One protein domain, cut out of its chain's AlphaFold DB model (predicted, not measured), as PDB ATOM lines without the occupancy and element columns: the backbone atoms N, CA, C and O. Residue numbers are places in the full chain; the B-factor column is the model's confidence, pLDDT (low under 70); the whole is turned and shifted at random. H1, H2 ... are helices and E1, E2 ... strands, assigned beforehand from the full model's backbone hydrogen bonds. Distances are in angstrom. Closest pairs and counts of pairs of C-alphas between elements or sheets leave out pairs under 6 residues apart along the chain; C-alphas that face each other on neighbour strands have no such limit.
ATOM      1  N   ASP A 126     187.363 252.255 149.054       87.38
ATOM      2  CA  ASP A 126     186.208 253.151 148.900       87.38
ATOM      3  C   ASP A 126     185.030 252.527 148.146       87.38
ATOM      4  O   ASP A 126     183.879 252.774 148.496       87.38
ATOM      5  N   ALA A 127     185.296 251.703 147.128       90.44
ATOM      6  CA  ALA A 127     184.243 251.033 146.367       90.44
ATOM      7  C   ALA A 127     183.461 250.026 147.230       90.44
ATOM      8  O   ALA A 127     182.234 250.013 147.181       90.44
ATOM      9  N   VAL A 128     184.165 249.238 148.053       90.50
ATOM     10  CA  VAL A 128     183.553 248.281 148.990       90.50
ATOM     11  C   VAL A 128     182.784 249.028 150.075       90.50
ATOM     12  O   VAL A 128     181.640 248.684 150.360       90.50
ATOM     13  N   THR A 129     183.377 250.084 150.640       91.31
ATOM     14  CA  THR A 129     182.712 250.952 151.622       91.31
ATOM     15  C   THR A 129     181.433 251.565 151.062       91.31
ATOM     16  O   THR A 129     180.395 251.504 151.712       91.31
ATOM     17  N   THR A 130     181.485 252.118 149.848       93.44
ATOM     18  CA  THR A 130     180.327 252.758 149.208       93.44
ATOM     19  C   THR A 130     179.203 251.752 148.977       93.44
ATOM     20  O   THR A 130     178.081 252.006 149.398       93.44
ATOM     21  N   GLU A 131     179.499 250.588 148.386       93.81
ATOM     22  CA  GLU A 131     178.503 249.531 148.143       93.81
ATOM     23  C   GLU A 131     177.850 249.050 149.449       93.81
ATOM     24  O   GLU A 131     176.630 248.877 149.531       93.81
ATOM     25  N   ALA A 132     178.650 248.858 150.499       93.50
ATOM     26  CA  ALA A 132     178.153 248.389 151.783       93.50
ATOM     27  C   ALA A 132     177.288 249.451 152.489       93.50
ATOM     28  O   ALA A 132     176.229 249.122 153.020       93.50
ATOM     29  N   LEU A 133     177.677 250.730 152.438       94.00
ATOM     30  CA  LEU A 133     176.869 251.834 152.966       94.00
ATOM     31  C   LEU A 133     175.556 252.008 152.201       94.00
ATOM     32  O   LEU A 133     174.524 252.214 152.834       94.00
ATOM     33  N   GLU A 134     175.572 251.909 150.870       94.31
ATOM     34  CA  GLU A 134     174.352 251.939 150.054       94.31
ATOM     35  C   GLU A 134     173.405 250.797 150.441       94.31
ATOM     36  O   GLU A 134     172.199 251.009 150.558       94.31
ATOM     37  N   THR A 135     173.954 249.608 150.710       94.31
ATOM     38  CA  THR A 135     173.183 248.445 151.168       94.31
ATOM     39  C   THR A 135     172.542 248.693 152.536       94.31
ATOM     40  O   THR A 135     171.347 248.454 152.694       94.31
ATOM     41  N   LEU A 136     173.290 249.238 153.505       93.25
ATOM     42  CA  LEU A 136     172.735 249.612 154.812       93.25
ATOM     43  C   LEU A 136     171.657 250.692 154.683       93.25
ATOM     44  O   LEU A 136     170.571 250.556 155.230       93.25
ATOM     45  N   GLN A 137     171.923 251.760 153.932       91.50
ATOM     46  CA  GLN A 137     170.997 252.889 153.786       91.50
ATOM     47  C   GLN A 137     169.702 252.524 153.053       91.50
ATOM     48  O   GLN A 137     168.683 253.180 153.256       91.50
ATOM     49  N   ALA A 138     169.737 251.507 152.191       91.44
ATOM     50  CA  ALA A 138     168.558 250.988 151.508       91.44
ATOM     51  C   ALA A 138     167.772 249.956 152.339       91.44
ATOM     52  O   ALA A 138     166.695 249.544 151.907       91.44
ATOM     53  N   SER A 139     168.303 249.523 153.487       92.88
ATOM     54  CA  SER A 139     167.717 248.479 154.322       92.88
ATOM     55  C   SER A 139     166.790 249.058 155.394       92.88
ATOM     56  O   SER A 139     167.209 249.863 156.231       92.88
ATOM     57  N   ASP A 140     165.535 248.604 155.409       92.50
ATOM     58  CA  ASP A 140     164.597 248.909 156.497       92.50
ATOM     59  C   ASP A 140     165.114 248.336 157.835       92.50
ATOM     60  O   ASP A 140     165.033 249.009 158.863       92.50
ATOM     61  N   ASP A 141     165.754 247.160 157.799       93.62
ATOM     62  CA  ASP A 141     166.358 246.503 158.967       93.62
ATOM     63  C   ASP A 141     167.476 247.350 159.587       93.62
ATOM     64  O   ASP A 141     167.657 247.352 160.799       93.62
ATOM     65  N   TRP A 142     168.220 248.114 158.779       94.44
ATOM     66  CA  TRP A 142     169.232 249.033 159.307       94.44
ATOM     67  C   TRP A 142     168.598 250.187 160.076       94.44
ATOM     68  O   TRP A 142     169.097 250.569 161.131       94.44
ATOM     69  N   THR A 143     167.477 250.719 159.587       93.00
ATOM     70  CA  THR A 143     166.745 251.767 160.308       93.00
ATOM     71  C   THR A 143     166.202 251.228 161.632       93.00
ATOM     72  O   THR A 143     166.395 251.863 162.666       93.00
ATOM     73  N   GLU A 144     165.604 250.033 161.623       93.19
ATOM     74  CA  GLU A 144     165.105 249.379 162.838       93.19
ATOM     75  C   GLU A 144     166.242 249.047 163.818       93.19
ATOM     76  O   GLU A 144     166.110 249.274 165.021       93.19
ATOM     77  N   ALA A 145     167.391 248.582 163.321       92.69
ATOM     78  CA  ALA A 145     168.570 248.333 164.142       92.69
ATOM     79  C   ALA A 145     169.047 249.611 164.844       92.69
ATOM     80  O   ALA A 145     169.296 249.586 166.047       92.69
ATOM     81  N   LEU A 146     169.142 250.739 164.129       93.38
ATOM     82  CA  LEU A 146     169.547 252.018 164.721       93.38
ATOM     83  C   LEU A 146     168.564 252.503 165.797       93.38
ATOM     84  O   LEU A 146     169.006 252.995 166.835       93.38
ATOM     85  N   GLU A 147     167.257 252.326 165.586       91.50
ATOM     86  CA  GLU A 147     166.233 252.629 166.594       91.50
ATOM     87  C   GLU A 147     166.369 251.718 167.827       91.50
ATOM     88  O   GLU A 147     166.359 252.203 168.959       91.50
ATOM     89  N   ASN A 148     166.571 250.412 167.624       89.81
ATOM     90  CA  ASN A 148     166.772 249.439 168.704       89.81
ATOM     91  C   ASN A 148     168.064 249.687 169.496       89.81
ATOM     92  O   ASN A 148     168.105 249.450 170.702       89.81
ATOM     93  N   GLY A 149     169.111 250.164 168.824       87.00
ATOM     94  CA  GLY A 149     170.397 250.512 169.425       87.00
ATOM     95  C   GLY A 149     170.444 251.898 170.071       87.00
ATOM     96  O   GLY A 149     171.528 252.312 170.479       87.00
ATOM     97  N   GLU A 150     169.319 252.625 170.128       91.00
ATOM     98  CA  GLU A 150     169.242 254.011 170.615       91.00
ATOM     99  C   GLU A 150     170.288 254.918 169.932       91.00
ATOM    100  O   GLU A 150     170.973 255.721 170.574       91.00
ATOM    101  N   VAL A 151     170.466 254.771 168.614       90.25
ATOM    102  CA  VAL A 151     171.446 255.539 167.837       90.25
ATOM    103  C   VAL A 151     170.815 256.825 167.311       90.25
ATOM    104  O   VAL A 151     169.927 256.802 166.463       90.25
ATOM    105  N   ALA A 152     171.327 257.975 167.756       91.75
ATOM    106  CA  ALA A 152     170.815 259.280 167.347       91.75
ATOM    107  C   ALA A 152     171.357 259.734 165.986       91.75
ATOM    108  O   ALA A 152     170.625 260.297 165.171       91.75
ATOM    109  N   THR A 153     172.656 259.539 165.745       91.69
ATOM    110  CA  THR A 153     173.310 259.955 164.498       91.69
ATOM    111  C   THR A 153     174.405 258.990 164.096       91.69
ATOM    112  O   THR A 153     175.140 258.501 164.949       91.69
ATOM    113  N   VAL A 154     174.564 258.796 162.790       90.81
ATOM    114  CA  VAL A 154     175.619 257.979 162.188       90.81
ATOM    115  C   VAL A 154     176.484 258.872 161.298       90.81
ATOM    116  O   VAL A 154     175.953 259.596 160.452       90.81
ATOM    117  N   ASP A 155     177.802 258.827 161.478       88.38
ATOM    118  CA  ASP A 155     178.774 259.531 160.642       88.38
ATOM    119  C   ASP A 155     179.363 258.586 159.593       88.38
ATOM    120  O   ASP A 155     180.230 257.759 159.868       88.38
ATOM    121  N   THR A 156     178.879 258.730 158.362       88.06
ATOM    122  CA  THR A 156     179.313 257.914 157.222       88.06
ATOM    123  C   THR A 156     180.530 258.481 156.494       88.06
ATOM    124  O   THR A 156     181.050 257.809 155.607       88.06
ATOM    125  N   ALA A 157     181.001 259.687 156.840       83.12
ATOM    126  CA  ALA A 157     182.100 260.338 156.126       83.12
ATOM    127  C   ALA A 157     183.436 259.609 156.317       83.12
ATOM    128  O   ALA A 157     184.223 259.516 155.378       83.12
ATOM    129  N   ASP A 158     183.646 259.061 157.511       79.88
ATOM    130  CA  ASP A 158     184.841 258.299 157.884       79.88
ATOM    131  C   ASP A 158     184.551 256.795 158.022       79.88
ATOM    132  O   ASP A 158     185.361 256.037 158.559       79.88
ATOM    133  N   ALA A 159     183.388 256.350 157.536       86.75
ATOM    134  CA  ALA A 159     183.054 254.938 157.506       86.75
ATOM    135  C   ALA A 159     184.044 254.166 156.640       86.75
ATOM    136  O   ALA A 159     184.574 254.662 155.642       86.75
ATOM    137  N   ALA A 160     184.252 252.910 156.995       87.31
ATOM    138  CA  ALA A 160     185.100 252.027 156.229       87.31
ATOM    139  C   ALA A 160     184.505 250.621 156.245       87.31
ATOM    140  O   ALA A 160     183.899 250.206 157.233       87.31
ATOM    141  N   ALA A 161     184.661 249.884 155.150       88.50
ATOM    142  CA  ALA A 161     184.211 248.508 155.079       88.50
ATOM    143  C   ALA A 161     185.270 247.582 154.495       88.50
ATOM    144  O   ALA A 161     186.162 247.990 153.746       88.50
ATOM    145  N   HIS A 162     185.114 246.305 154.817       89.38
ATOM    146  CA  HIS A 162     185.753 245.225 154.088       89.38
ATOM    147  C   HIS A 162     184.722 244.187 153.672       89.38
ATOM    148  O   HIS A 162     183.715 243.993 154.351       89.38
ATOM    149  N   ARG A 163     185.009 243.462 152.596       90.81
ATOM    150  CA  ARG A 163     184.284 242.254 152.208       90.81
ATOM    151  C   ARG A 163     185.220 241.071 152.339       90.81
ATOM    152  O   ARG A 163     186.308 241.087 151.773       90.81
ATOM    153  N   ASP A 164     184.800 240.067 153.093       91.25
ATOM    154  CA  ASP A 164     185.477 238.780 153.115       91.25
ATOM    155  C   ASP A 164     184.969 237.926 151.950       91.25
ATOM    156  O   ASP A 164     183.791 237.587 151.880       91.25
ATOM    157  N   LEU A 165     185.853 237.603 151.010       91.12
ATOM    158  CA  LEU A 165     185.533 236.819 149.823       91.12
ATOM    159  C   LEU A 165     185.305 235.334 150.131       91.12
ATOM    160  O   LEU A 165     184.671 234.661 149.321       91.12
ATOM    161  N   GLU A 166     185.802 234.823 151.264       90.25
ATOM    162  CA  GLU A 166     185.561 233.431 151.670       90.25
ATOM    163  C   GLU A 166     184.132 233.251 152.194       90.25
ATOM    164  O   GLU A 166     183.419 232.344 151.761       90.25
ATOM    165  N   SER A 167     183.692 234.125 153.105       87.94
ATOM    166  CA  SER A 167     182.343 234.057 153.682       87.94
ATOM    167  C   SER A 167     181.276 234.813 152.886       87.94
ATOM    168  O   SER A 167     180.095 234.532 153.046       87.94
ATOM    169  N   GLY A 168     181.663 235.772 152.041       90.12
ATOM    170  CA  GLY A 168     180.749 236.705 151.373       90.12
ATOM    171  C   GLY A 168     180.281 237.865 152.263       90.12
ATOM    172  O   GLY A 168     179.654 238.803 151.763       90.12
ATOM    173  N   VAL A 169     180.618 237.845 153.556       91.25
ATOM    174  CA  VAL A 169     180.172 238.842 154.531       91.25
ATOM    175  C   VAL A 169     180.937 240.148 154.345       91.25
ATOM    176  O   VAL A 169     182.172 240.182 154.330       91.25
ATOM    177  N   SER A 170     180.193 241.247 154.247       91.62
ATOM    178  CA  SER A 170     180.748 242.600 154.284       91.62
ATOM    179  C   SER A 170     180.581 243.172 155.683       91.62
ATOM    180  O   SER A 170     179.531 243.012 156.292       91.62
ATOM    181  N   ARG A 171     181.615 243.813 156.221       89.50
ATOM    182  CA  ARG A 171     181.574 244.434 157.546       89.50
ATOM    183  C   ARG A 171     181.804 245.916 157.400       89.50
ATOM    184  O   ARG A 171     182.837 246.317 156.864       89.50
ATOM    185  N   VAL A 172     180.838 246.700 157.856       89.75
ATOM    186  CA  VAL A 172     180.889 248.159 157.845       89.75
ATOM    187  C   VAL A 172     181.183 248.643 159.247       89.75
ATOM    188  O   VAL A 172     180.514 248.259 160.202       89.75
ATOM    189  N   PHE A 173     182.174 249.512 159.347       87.25
ATOM    190  CA  PHE A 173     182.570 250.186 160.567       87.25
ATOM    191  C   PHE A 173     182.196 251.647 160.412       87.25
ATOM    192  O   PHE A 173     182.699 252.330 159.515       87.25
ATOM    193  N   VAL A 174     181.286 252.115 161.256       87.81
ATOM    194  CA  VAL A 174     180.747 253.465 161.153       87.81
ATOM    195  C   VAL A 174     180.633 254.083 162.532       87.81
ATOM    196  O   VAL A 174     180.120 253.467 163.465       87.81
ATOM    197  N   SER A 175     181.155 255.292 162.688       86.62
ATOM    198  CA  SER A 175     181.014 256.001 163.951       86.62
ATOM    199  C   SER A 175     179.601 256.519 164.121       86.62
ATOM    200  O   SER A 175     178.931 256.889 163.158       86.62
ATOM    201  N   ALA A 176     179.143 256.541 165.361       88.44
ATOM    202  CA  ALA A 176     177.816 257.000 165.698       88.44
ATOM    203  C   ALA A 176     177.806 257.673 167.067       88.44
ATOM    204  O   ALA A 176     178.733 257.526 167.863       88.44
ATOM    205  N   THR A 177     176.725 258.387 167.339       88.69
ATOM    206  CA  THR A 177     176.432 258.952 168.652       88.69
ATOM    207  C   THR A 177     175.093 258.389 169.107       88.69
ATOM    208  O   THR A 177     174.106 258.437 168.367       88.69
ATOM    209  N   LEU A 178     175.069 257.829 170.312       88.25
ATOM    210  CA  LEU A 178     173.865 257.309 170.956       88.25
ATOM    211  C   LEU A 178     172.948 258.461 171.399       88.25
ATOM    212  O   LEU A 178     173.398 259.596 171.559       88.25
ATOM    213  N   GLU A 179     171.673 258.185 171.668       89.06
ATOM    214  CA  GLU A 179     170.717 259.172 172.204       89.06
ATOM    215  C   GLU A 179     171.170 259.783 173.540       89.06
ATOM    216  O   GLU A 179     170.848 260.933 173.851       89.06
ATOM    217  N   SER A 180     171.986 259.051 174.305       85.69
ATOM    218  CA  SER A 180     172.648 259.540 175.521       85.69
ATOM    219  C   SER A 180     173.696 260.634 175.262       85.69
ATOM    220  O   SER A 180     174.123 261.311 176.199       85.69
ATOM    221  N   GLY A 181     174.109 260.820 174.004       84.62
ATOM    222  CA  GLY A 181     175.187 261.710 173.581       84.62
ATOM    223  C   GLY A 181     176.580 261.075 173.624       84.62
ATOM    224  O   GLY A 181     177.557 261.780 173.383       84.62
ATOM    225  N   ALA A 182     176.687 259.782 173.947       82.62
ATOM    226  CA  ALA A 182     177.953 259.053 173.933       82.62
ATOM    227  C   ALA A 182     178.337 258.628 172.509       82.62
ATOM    228  O   ALA A 182     177.493 258.140 171.757       82.62
ATOM    229  N   ASP A 183     179.616 258.772 172.164       83.56
ATOM    230  CA  ASP A 183     180.151 258.288 170.892       83.56
ATOM    231  C   ASP A 183     180.368 256.768 170.939       83.56
ATOM    232  O   ASP A 183     180.682 256.188 171.980       83.56
ATOM    233  N   THR A 184     180.183 256.109 169.802       82.81
ATOM    234  CA  THR A 184     180.362 254.666 169.633       82.81
ATOM    235  C   THR A 184     180.885 254.346 168.233       82.81
ATOM    236  O   THR A 184     180.720 255.128 167.292       82.81
ATOM    237  N   LEU A 185     181.489 253.169 168.079       84.00
ATOM    238  CA  LEU A 185     181.725 252.565 166.770       84.00
ATOM    239  C   LEU A 185     180.709 251.443 166.553       84.00
ATOM    240  O   LEU A 185     180.696 250.461 167.299       84.00
ATOM    241  N   LEU A 186     179.885 251.576 165.519       87.50
ATOM    242  CA  LEU A 186     178.999 250.513 165.070       87.50
ATOM    243  C   LEU A 186     179.745 249.581 164.119       87.50
ATOM    244  O   LEU A 186     180.491 250.032 163.246       87.50
ATOM    245  N   ILE A 187     179.502 248.285 164.280       88.06
ATOM    246  CA  ILE A 187     179.980 247.236 163.381       88.06
ATOM    247  C   ILE A 187     178.748 246.538 162.829       88.06
ATOM    248  O   ILE A 187     178.065 245.841 163.574       88.06
ATOM    249  N   ALA A 188     178.465 246.738 161.548       90.44
ATOM    250  CA  ALA A 188     177.351 246.093 160.867       90.44
ATOM    251  C   ALA A 188     177.874 244.975 159.961       90.44
ATOM    252  O   ALA A 188     178.730 245.226 159.106       90.44
ATOM    253  N   GLU A 189     177.373 243.753 160.130       91.88
ATOM    254  CA  GLU A 189     177.627 242.650 159.204       91.88
ATOM    255  C   GLU A 189     176.502 242.564 158.174       91.88
ATOM    256  O   GLU A 189     175.324 242.533 158.517       91.88
ATOM    257  N   ILE A 190     176.878 242.499 156.902       91.81
ATOM    258  CA  ILE A 190     175.983 242.349 155.760       91.81
ATOM    259  C   ILE A 190     176.284 240.993 155.128       91.81
ATOM    260  O   ILE A 190     177.404 240.769 154.657       91.81
ATOM    261  N   ASP A 191     175.294 240.106 155.099       89.94
ATOM    262  CA  ASP A 191     175.376 238.816 154.414       89.94
ATOM    263  C   ASP A 191     174.621 238.905 153.081       89.94
ATOM    264  O   ASP A 191     173.393 239.012 153.021       89.94
ATOM    265  N   GLY A 192     175.373 238.962 151.981       83.75
ATOM    266  CA  GLY A 192     174.815 239.248 150.664       83.75
ATOM    267  C   GLY A 192     174.214 240.655 150.589       83.75
ATOM    268  O   GLY A 192     174.949 241.629 150.442       83.75
ATOM    269  N   ALA A 193     172.884 240.745 150.636       83.19
ATOM    270  CA  ALA A 193     172.126 242.001 150.586       83.19
ATOM    271  C   ALA A 193     171.309 242.263 151.866       83.19
ATOM    272  O   ALA A 193     170.542 243.222 151.907       83.19
ATOM    273  N   GLU A 194     171.442 241.406 152.879       87.81
ATOM    274  CA  GLU A 194     170.662 241.467 154.116       87.81
ATOM    275  C   GLU A 194     171.551 241.903 155.287       87.81
ATOM    276  O   GLU A 194     172.743 241.580 155.342       87.81
ATOM    277  N   LEU A 195     170.968 242.650 156.230       91.44
ATOM    278  CA  LEU A 195     171.640 243.016 157.473       91.44
ATOM    279  C   LEU A 195     171.659 241.799 158.400       91.44
ATOM    280  O   LEU A 195     170.613 241.343 158.854       91.44
ATOM    281  N   GLY A 196     172.850 241.281 158.682       87.75
ATOM    282  CA  GLY A 196     173.033 240.111 159.535       87.75
ATOM    283  C   GLY A 196     173.057 240.462 161.018       87.75
ATOM    284  O   GLY A 196     172.339 239.851 161.804       87.75
ATOM    285  N   SER A 197     173.893 241.425 161.403       88.00
ATOM    286  CA  SER A 197     174.081 241.796 162.808       88.00
ATOM    287  C   SER A 197     174.590 243.225 162.966       88.00
ATOM    288  O   SER A 197     175.236 243.764 162.060       88.00
ATOM    289  N   VAL A 198     174.323 243.837 164.124       88.38
ATOM    290  CA  VAL A 198     174.919 245.120 164.510       88.38
ATOM    291  C   VAL A 198     175.430 245.089 165.949       88.38
ATOM    292  O   VAL A 198     174.711 244.771 166.901       88.38
ATOM    293  N   TYR A 199     176.697 245.469 166.101       84.81
ATOM    294  CA  TYR A 199     177.389 245.606 167.380       84.81
ATOM    295  C   TYR A 199     177.703 247.077 167.655       84.81
ATOM    296  O   TYR A 199     178.015 247.825 166.730       84.81
ATOM    297  N   SER A 200     177.672 247.483 168.927       82.50
ATOM    298  CA  SER A 200     178.073 248.827 169.370       82.50
ATOM    299  C   SER A 200     179.277 248.731 170.300       82.50
ATOM    300  O   SER A 200     179.209 248.107 171.359       82.50
ATOM    301  N   LEU A 201     180.382 249.380 169.932       76.81
ATOM    302  CA  LEU A 201     181.505 249.640 170.831       76.81
ATOM    303  C   LEU A 201     181.256 250.965 171.556       76.81
ATOM    304  O   LEU A 201     181.860 251.985 171.217       76.81
ATOM    305  N   ALA A 202     180.328 250.963 172.515       66.38
ATOM    306  CA  ALA A 202     179.962 252.168 173.251       66.38
ATOM    307  C   ALA A 202     181.180 252.772 173.969       66.38
ATOM    308  O   ALA A 202     181.838 252.122 174.784       66.38
ATOM    309  N   GLY A 203     181.476 254.034 173.665       53.09
ATOM    310  CA  GLY A 203     182.558 254.805 174.252       53.09
ATOM    311  C   GLY A 203     182.087 255.642 175.419       53.09
ATOM    312  O   GLY A 203     182.050 256.861 175.305       53.09
ATOM    313  N   GLN A 204     181.750 255.020 176.553       42.41
ATOM    314  CA  GLN A 204     181.967 255.646 177.861       42.41
ATOM    315  C   GLN A 204     181.786 254.684 179.040       42.41
ATOM    316  O   GLN A 204     180.814 253.950 179.158       42.41
ATOM    317  N   SER A 205     182.779 254.756 179.925       42.94
ATOM    318  CA  SER A 205     182.853 254.177 181.259       42.94
ATOM    319  C   SER A 205     181.891 254.882 182.215       42.94
ATOM    320  O   SER A 205     182.064 256.066 182.506       42.94
ATOM    321  N   ASP A 206     180.948 254.130 182.784       34.38
ATOM    322  CA  ASP A 206     180.187 254.527 183.978       34.38
ATOM    323  C   ASP A 206     180.917 254.111 185.282       34.38
ATOM    324  O   ASP A 206     180.315 253.738 186.295       34.38
ATOM    325  N   GLY A 207     182.256 254.180 185.285       42.69
ATOM    326  CA  GLY A 207     183.127 253.761 186.390       42.69
ATOM    327  C   GLY A 207     183.622 252.318 186.253       42.69
ATOM    328  O   GLY A 207     183.477 251.719 185.191       42.69
ATOM    329  N   ILE A 208     184.191 251.763 187.346       39.03
ATOM    330  CA  ILE A 208     184.732 250.385 187.458       39.03
ATOM    331  C   ILE A 208     183.612 249.366 187.192       39.03
ATOM    332  O   ILE A 208     183.018 248.792 188.105       39.03
ATOM    333  N   THR A 209     183.272 249.185 185.930       45.75
ATOM    334  CA  THR A 209     182.173 248.365 185.438       45.75
ATOM    335  C   THR A 209     182.713 247.442 184.351       45.75
ATOM    336  O   THR A 209     183.838 247.585 183.873       45.75
ATOM    337  N   THR A 210     181.926 246.439 183.979       50.00
ATOM    338  CA  THR A 210     182.320 245.361 183.060       50.00
ATOM    339  C   THR A 210     182.646 245.827 181.633       50.00
ATOM    340  O   THR A 210     183.270 245.073 180.889       50.00
ATOM    341  N   GLN A 211     182.278 247.050 181.238       49.97
ATOM    342  CA  GLN A 211     182.533 247.572 179.888       49.97
ATOM    343  C   GLN A 211     183.979 248.040 179.668       49.97
ATOM    344  O   GLN A 211     184.528 247.750 178.609       49.97
ATOM    345  N   GLU A 212     184.648 248.646 180.660       55.38
ATOM    346  CA  GLU A 212     186.097 248.922 180.554       55.38
ATOM    347  C   GLU A 212     186.869 247.611 180.340       55.38
ATOM    348  O   GLU A 212     187.714 247.519 179.453       55.38
ATOM    349  N   SER A 213     186.481 246.541 181.048       63.81
ATOM    350  CA  SER A 213     187.071 245.215 180.829       63.81
ATOM    351  C   SER A 213     186.719 244.582 179.478       63.81
ATOM    352  O   SER A 213     187.500 243.774 178.983       63.81
ATOM    353  N   ALA A 214     185.579 244.931 178.872       69.62
ATOM    354  CA  ALA A 214     185.179 244.439 177.551       69.62
ATOM    355  C   ALA A 214     185.971 245.129 176.432       69.62
ATOM    356  O   ALA A 214     186.437 244.461 175.512       69.62
ATOM    357  N   ILE A 215     186.192 246.441 176.545       68.38
ATOM    358  CA  ILE A 215     187.015 247.211 175.604       68.38
ATOM    359  C   ILE A 215     188.490 246.816 175.729       68.38
ATOM    360  O   ILE A 215     189.141 246.558 174.717       68.38
ATOM    361  N   ASP A 216     189.011 246.674 176.949       70.75
ATOM    362  CA  ASP A 216     190.366 246.156 177.165       70.75
ATOM    363  C   ASP A 216     190.498 244.724 176.633       70.75
ATOM    364  O   ASP A 216     191.500 244.376 176.004       70.75
ATOM    365  N   CYS A 217     189.481 243.880 176.843       73.38
ATOM    366  CA  CYS A 217     189.429 242.555 176.238       73.38
ATOM    367  C   CYS A 217     189.484 242.658 174.713       73.38
ATOM    368  O   CYS A 217     190.314 241.983 174.120       73.38
ATOM    369  N   TRP A 218     188.673 243.517 174.092       75.12
ATOM    370  CA  TRP A 218     188.608 243.715 172.645       75.12
ATOM    371  C   TRP A 218     189.957 244.136 172.062       75.12
ATOM    372  O   TRP A 218     190.487 243.470 171.175       75.12
ATOM    373  N   VAL A 219     190.570 245.183 172.621       70.38
ATOM    374  CA  VAL A 219     191.878 245.699 172.180       70.38
ATOM    375  C   VAL A 219     192.976 244.632 172.276       70.38
ATOM    376  O   VAL A 219     193.872 244.598 171.424       70.38
ATOM    377  N   ASN A 220     192.902 243.755 173.284       69.81
ATOM    378  CA  ASN A 220     193.829 242.635 173.470       69.81
ATOM    379  C   ASN A 220     193.498 241.411 172.606       69.81
ATOM    380  O   ASN A 220     194.388 240.656 172.235       69.81
ATOM    381  N   CYS A 221     192.221 241.174 172.334       69.62
ATOM    382  CA  CYS A 221     191.746 240.015 171.595       69.62
ATOM    383  C   CYS A 221     191.963 240.184 170.091       69.62
ATOM    384  O   CYS A 221     192.168 239.191 169.385       69.62
ATOM    385  N   ILE A 222     191.982 241.426 169.611       68.94
ATOM    386  CA  ILE A 222     192.321 241.681 168.231       68.94
ATOM    387  C   ILE A 222     193.831 241.727 168.036       68.94
ATOM    388  O   ILE A 222     194.537 242.604 168.541       68.94
ATOM    389  N   THR A 223     194.291 240.836 167.173       64.25
ATOM    390  CA  THR A 223     195.616 240.898 166.573       64.25
ATOM    391  C   THR A 223     195.518 241.711 165.281       64.25
ATOM    392  O   THR A 223     194.937 241.252 164.301       64.25
ATOM    393  N   TRP A 224     196.066 242.927 165.266       69.88
ATOM    394  CA  TRP A 224     196.301 243.652 164.012       69.88
ATOM    395  C   TRP A 224     197.703 243.296 163.550       69.88
ATOM    396  O   TRP A 224     198.669 243.630 164.242       69.88
ATOM    397  N   GLY A 225     197.831 242.594 162.427       66.44
ATOM    398  CA  GLY A 225     199.153 242.253 161.937       66.44
ATOM    399  C   GLY A 225     199.895 243.441 161.347       66.44
ATOM    400  O   GLY A 225     199.487 244.605 161.463       66.44
ATOM    401  N   THR A 226     201.059 243.163 160.767       70.88
ATOM    402  CA  THR A 226     202.051 244.209 160.495       70.88
ATOM    403  C   THR A 226     201.552 245.322 159.579       70.88
ATOM    404  O   THR A 226     201.972 246.467 159.737       70.88
ATOM    405  N   PHE A 227     200.652 245.016 158.643       73.25
ATOM    406  CA  PHE A 227     200.140 245.991 157.675       73.25
ATOM    407  C   PHE A 227     199.196 247.012 158.313       73.25
ATOM    408  O   PHE A 227     199.068 248.140 157.842       73.25
ATOM    409  N   CYS A 228     198.584 246.623 159.426       71.75
ATOM    410  CA  CYS A 228     197.592 247.395 160.153       71.75
ATOM    411  C   CYS A 228     198.168 248.037 161.420       71.75
ATOM    412  O   CYS A 228     197.585 248.961 161.975       71.75
ATOM    413  N   ALA A 229     199.351 247.610 161.863       69.38
ATOM    414  CA  ALA A 229     199.986 248.073 163.092       69.38
ATOM    415  C   ALA A 229     200.117 249.601 163.200       69.38
ATOM    416  O   ALA A 229     199.849 250.163 164.259       69.38
ATOM    417  N   THR A 230     200.551 250.274 162.129       64.50
ATOM    418  CA  THR A 230     200.791 251.726 162.106       64.50
ATOM    419  C   THR A 230     199.510 252.560 162.023       64.50
ATOM    420  O   THR A 230     199.345 253.426 162.885       64.50
ATOM    421  N   PRO A 231     198.591 252.345 161.059       60.88
ATOM    422  CA  PRO A 231     197.336 253.097 161.036       60.88
ATOM    423  C   PRO A 231     196.489 252.816 162.285       60.88
ATOM    424  O   PRO A 231     195.852 253.731 162.801       60.88
ATOM    425  N   CYS A 232     196.567 251.602 162.845       67.56
ATOM    426  CA  CYS A 232     195.761 251.208 163.996       67.56
ATOM    427  C   CYS A 232     196.258 251.678 165.363       67.56
ATOM    428  O   CYS A 232     195.549 251.501 166.350       67.56
ATOM    429  N   GLN A 233     197.412 252.345 165.471       63.34
ATOM    430  CA  GLN A 233     197.913 252.819 166.773       63.34
ATOM    431  C   GLN A 233     196.936 253.756 167.487       63.34
ATOM    432  O   GLN A 233     196.757 253.654 168.699       63.34
ATOM    433  N   VAL A 234     196.279 254.640 166.731       62.03
ATOM    434  CA  VAL A 234     195.285 255.589 167.261       62.03
ATOM    435  C   VAL A 234     194.105 254.847 167.894       62.03
ATOM    436  O   VAL A 234     193.515 255.304 168.868       62.03
ATOM    437  N   CYS A 235     193.835 253.649 167.392       65.88
ATOM    438  CA  CYS A 235     192.667 252.845 167.696       65.88
ATOM    439  C   CYS A 235     192.838 252.010 168.970       65.88
ATOM    440  O   CYS A 235     191.855 251.591 169.570       65.88
ATOM    441  N   VAL A 236     194.082 251.850 169.445       63.06
ATOM    442  CA  VAL A 236     194.376 251.341 170.799       63.06
ATOM    443  C   VAL A 236     193.938 252.345 171.858       63.06
ATOM    444  O   VAL A 236     193.478 251.955 172.924       63.06
ATOM    445  N   ALA A 237     194.144 253.636 171.587       61.84
ATOM    446  CA  ALA A 237     193.958 254.679 172.585       61.84
ATOM    447  C   ALA A 237     192.479 254.990 172.839       61.84
ATOM    448  O   ALA A 237     192.135 255.392 173.948       61.84
ATOM    449  N   ASP A 238     191.629 254.826 171.823       66.88
ATOM    450  CA  ASP A 238     190.186 255.006 171.947       66.88
ATOM    451  C   ASP A 238     189.447 254.288 170.802       66.88
ATOM    452  O   ASP A 238     189.218 254.905 169.762       66.88
ATOM    453  N   PRO A 239     189.060 253.008 170.952       65.00
ATOM    454  CA  PRO A 239     188.468 252.202 169.877       65.00
ATOM    455  C   PRO A 239     187.073 252.667 169.434       65.00
ATOM    456  O   PRO A 239     186.521 252.109 168.490       65.00
ATOM    457  N   THR A 240     186.518 253.686 170.091       67.19
ATOM    458  CA  THR A 240     185.150 254.179 169.879       67.19
ATOM    459  C   THR A 240     185.098 255.441 169.017       67.19
ATOM    460  O   THR A 240     184.032 255.856 168.572       67.19
ATOM    461  N   ARG A 241     186.260 256.044 168.724       64.25
ATOM    462  CA  ARG A 241     186.365 257.261 167.908       64.25
ATOM    463  C   ARG A 241     186.286 257.010 166.411       64.25
ATOM    464  O   ARG A 241     186.670 255.964 165.909       64.25
ATOM    465  N   VAL A 242     185.952 258.080 165.696       56.78
ATOM    466  CA  VAL A 242     185.938 258.190 164.229       56.78
ATOM    467  C   VAL A 242     187.228 257.722 163.557       56.78
ATOM    468  O   VAL A 242     187.199 256.997 162.567       56.78
ATOM    469  N   SER A 243     188.381 258.019 164.159       60.69
ATOM    470  CA  SER A 243     189.678 257.528 163.678       60.69
ATOM    471  C   SER A 243     189.805 256.000 163.671       60.69
ATOM    472  O   SER A 243     190.744 255.481 163.072       60.69
ATOM    473  N   CYS A 244     188.893 255.287 164.339       65.44
ATOM    474  CA  CYS A 244     188.895 253.837 164.473       65.44
ATOM    475  C   CYS A 244     188.154 253.101 163.385       65.44
ATOM    476  O   CYS A 244     188.508 251.951 163.147       65.44
ATOM    477  N   ALA A 245     187.233 253.736 162.663       65.56
ATOM    478  CA  ALA A 245     186.599 253.099 161.515       65.56
ATOM    479  C   ALA A 245     187.635 252.643 160.453       65.56
ATOM    480  O   ALA A 245     187.632 251.456 160.110       65.56
ATOM    481  N   PRO A 246     188.627 253.468 160.043       63.41
ATOM    482  CA  PRO A 246     189.691 253.031 159.129       63.41
ATOM    483  C   PRO A 246     190.560 251.884 159.672       63.41
ATOM    484  O   PRO A 246     191.011 251.022 158.920       63.41
ATOM    485  N   CYS A 247     190.791 251.849 160.984       68.44
ATOM    486  CA  CYS A 247     191.539 250.781 161.649       68.44
ATOM    487  C   CYS A 247     190.748 249.488 161.779       68.44
ATOM    488  O   CYS A 247     191.315 248.396 161.797       68.44
ATOM    489  N   ALA A 248     189.436 249.614 161.956       67.94
ATOM    490  CA  ALA A 248     188.577 248.494 162.257       67.94
ATOM    491  C   ALA A 248     188.384 247.598 161.032       67.94
ATOM    492  O   ALA A 248     188.330 246.380 161.143       67.94
ATOM    493  N   VAL A 249     188.499 248.186 159.845       65.31
ATOM    494  CA  VAL A 249     188.618 247.456 158.583       65.31
ATOM    495  C   VAL A 249     189.803 246.479 158.551       65.31
ATOM    496  O   VAL A 249     189.721 245.399 157.973       65.31
ATOM    497  N   CYS A 250     190.882 246.820 159.246       70.06
ATOM    498  CA  CYS A 250     192.098 246.021 159.378       70.06
ATOM    499  C   CYS A 250     191.963 244.843 160.374       70.06
ATOM    500  O   CYS A 250     192.805 243.939 160.420       70.06
ATOM    501  N   ILE A 251     190.898 244.844 161.180       70.19
ATOM    502  CA  ILE A 251     190.566 243.792 162.148       70.19
ATOM    503  C   ILE A 251     190.004 242.566 161.428       70.19
ATOM    504  O   ILE A 251     190.294 241.441 161.831       70.19
ATOM    505  N   GLY A 252     189.272 242.753 160.330       68.44
ATOM    506  CA  GLY A 252     188.650 241.642 159.615       68.44
ATOM    507  C   GLY A 252     187.449 241.046 160.361       68.44
ATOM    508  O   GLY A 252     186.898 241.636 161.292       68.44
ATOM    509  N   GLY A 253     187.066 239.828 159.982       60.00
ATOM    510  CA  GLY A 253     186.022 239.036 160.641       60.00
ATOM    511  C   GLY A 253     186.354 238.591 162.067       60.00
ATOM    512  O   GLY A 253     185.449 238.208 162.812       60.00
ATOM    513  N   THR A 254     187.607 238.738 162.509       66.38
ATOM    514  CA  THR A 254     187.960 238.603 163.931       66.38
ATOM    515  C   THR A 254     187.216 239.604 164.817       66.38
ATOM    516  O   THR A 254     187.031 239.315 165.995       66.38
ATOM    517  N   ALA A 255     186.720 240.716 164.257       67.88
ATOM    518  CA  ALA A 255     185.916 241.711 164.958       67.88
ATOM    519  C   ALA A 255     184.705 241.064 165.644       67.88
ATOM    520  O   ALA A 255     184.653 241.017 166.865       67.88
ATOM    521  N   ALA A 256     183.767 240.477 164.902       66.31
ATOM    522  CA  ALA A 256     182.543 239.926 165.493       66.31
ATOM    523  C   ALA A 256     182.823 238.818 166.528       66.31
ATOM    524  O   ALA A 256     182.268 238.821 167.629       66.31
ATOM    525  N   GLY A 257     183.766 237.913 166.230       71.44
ATOM    526  CA  GLY A 257     184.185 236.873 167.178       71.44
ATOM    527  C   GLY A 257     184.807 237.448 168.455       71.44
ATOM    528  O   GLY A 257     184.579 236.938 169.556       71.44
ATOM    529  N   CYS A 258     185.557 238.539 168.324       74.38
ATOM    530  CA  CYS A 258     186.148 239.239 169.446       74.38
ATOM    531  C   CYS A 258     185.106 239.990 170.282       74.38
ATOM    532  O   CYS A 258     185.165 239.941 171.510       74.38
ATOM    533  N   ALA A 259     184.112 240.602 169.633       72.31
ATOM    534  CA  ALA A 259     183.008 241.299 170.294       72.31
ATOM    535  C   ALA A 259     182.250 240.318 171.181       72.31
ATOM    536  O   ALA A 259     182.142 240.525 172.390       72.31
ATOM    537  N   ALA A 260     181.841 239.191 170.596       71.69
ATOM    538  CA  ALA A 260     181.142 238.134 171.307       71.69
ATOM    539  C   ALA A 260     181.961 237.601 172.497       71.69
ATOM    540  O   ALA A 260     181.447 237.496 173.612       71.69
ATOM    541  N   LYS A 261     183.256 237.306 172.298       76.69
ATOM    542  CA  LYS A 261     184.145 236.804 173.363       76.69
ATOM    543  C   LYS A 261     184.315 237.803 174.508       76.69
ATOM    544  O   LYS A 261     184.428 237.394 175.663       76.69
ATOM    545  N   CYS A 262     184.359 239.089 174.188       73.81
ATOM    546  CA  CYS A 262     184.564 240.157 175.155       73.81
ATOM    547  C   CYS A 262     183.262 240.683 175.771       73.81
ATOM    548  O   CYS A 262     183.316 241.589 176.598       73.81
ATOM    549  N   GLY A 263     182.111 240.095 175.423       69.81
ATOM    550  CA  GLY A 263     180.811 240.498 175.955       69.81
ATOM    551  C   GLY A 263     180.348 241.866 175.454       69.81
ATOM    552  O   GLY A 263     179.589 242.533 176.150       69.81
TER     553      GLY A 263
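This is residues 126 to 263 of the 268 residues of an uncharacterized protein of Haloterrigena thermotolerans DSM 11552 (UniProt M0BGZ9). A strongly twisted sheet of four strands forms the middle, with H1 and H2 packed on one face and H5 and H6 on the other; the sheet curls round H2. H3 packs on H6, and the small H4 packs on H5, away from the sheet. The 138 printed residues run H1 H2 E1 E2 E3 E4 H3 H4 H5 H6, with the sheet in the order E1 E2 E3 E4, all antiparallel. The class is mixed, helices and strands; the whole is compact, with a radius of gyration of the C-alphas of 14.0 A, and rounded, spanning 39 by 36 by 26 A.

H1, residues 126 to 137, begins at C-alpha 126, (186.208, 253.151, 148.900), and measures 16.0 A. H2 is residues 140 to 148. E1, residues 151 to 164, measures 26.4 A and bends by 83 degrees at residue 157; E2, 169 to 178, measures 25.5 A and bends by 61 degrees at residue 175. E3, 183 to 191, measures 26.0 A, and E4, 194 to 202, 23.8 A. H3, 210 to 221, measures 15.8 A. H4 is 233 to 237, H5 is 242 to 248, and H6, 254 to 262, ends at C-alpha 262, (184.564, 240.157, 175.155).

The strands form a meander, each the antiparallel neighbour of the one before, in three hairpins. N 155 and O 175 are 2.8 A apart, N 172 and O 188 2.9 A, and N 187 and O 199 2.9 A, within hydrogen-bond range. With helices on both faces there are three layers. H1 runs across the strands at a height over the sheet of 7.2 A; its closest C-alphas to E1 are Thr 129 and Ala 161, 4.5 A. For H2 and E4 they are Asp 141 and Leu 195, 6.5 A. On the opposite face from H1, H5 runs along the strands at a height of 7.3 A, with the C-alphas of Phe 173 and Ala 245 closest to each other at 5.1 A. On the same face as H5, H6 runs slantwise to the strands over E3 and E4, at 10.0 A. H3 and H6 touch, closest at the C-alphas of Ala 214 and Cys 262, 4.9 A, and run opposite ways at a tilt of 37 degrees, only just steep. H3 only grazes the sheet. H4 and H5 touch, closest at the C-alphas of Cys 235 and Cys 244, 5.1 A. Every O i to N i+4 pair is within range in H1, H2, H3 and H6; H4 has 0 of 1 and H5 1 of 3, beside 2 of 2 and 3 of 4 O i to N i+3 pairs.

The C-alphas of Ala 127 and Ile 208 are the farthest apart, 41.1 A. The printed part has no cut, and H3 to H4 is the one long link. Mean pLDDT is 77.9 over the printed part; 47 residues are under 70, among them 202 to 215 and 229 to 249.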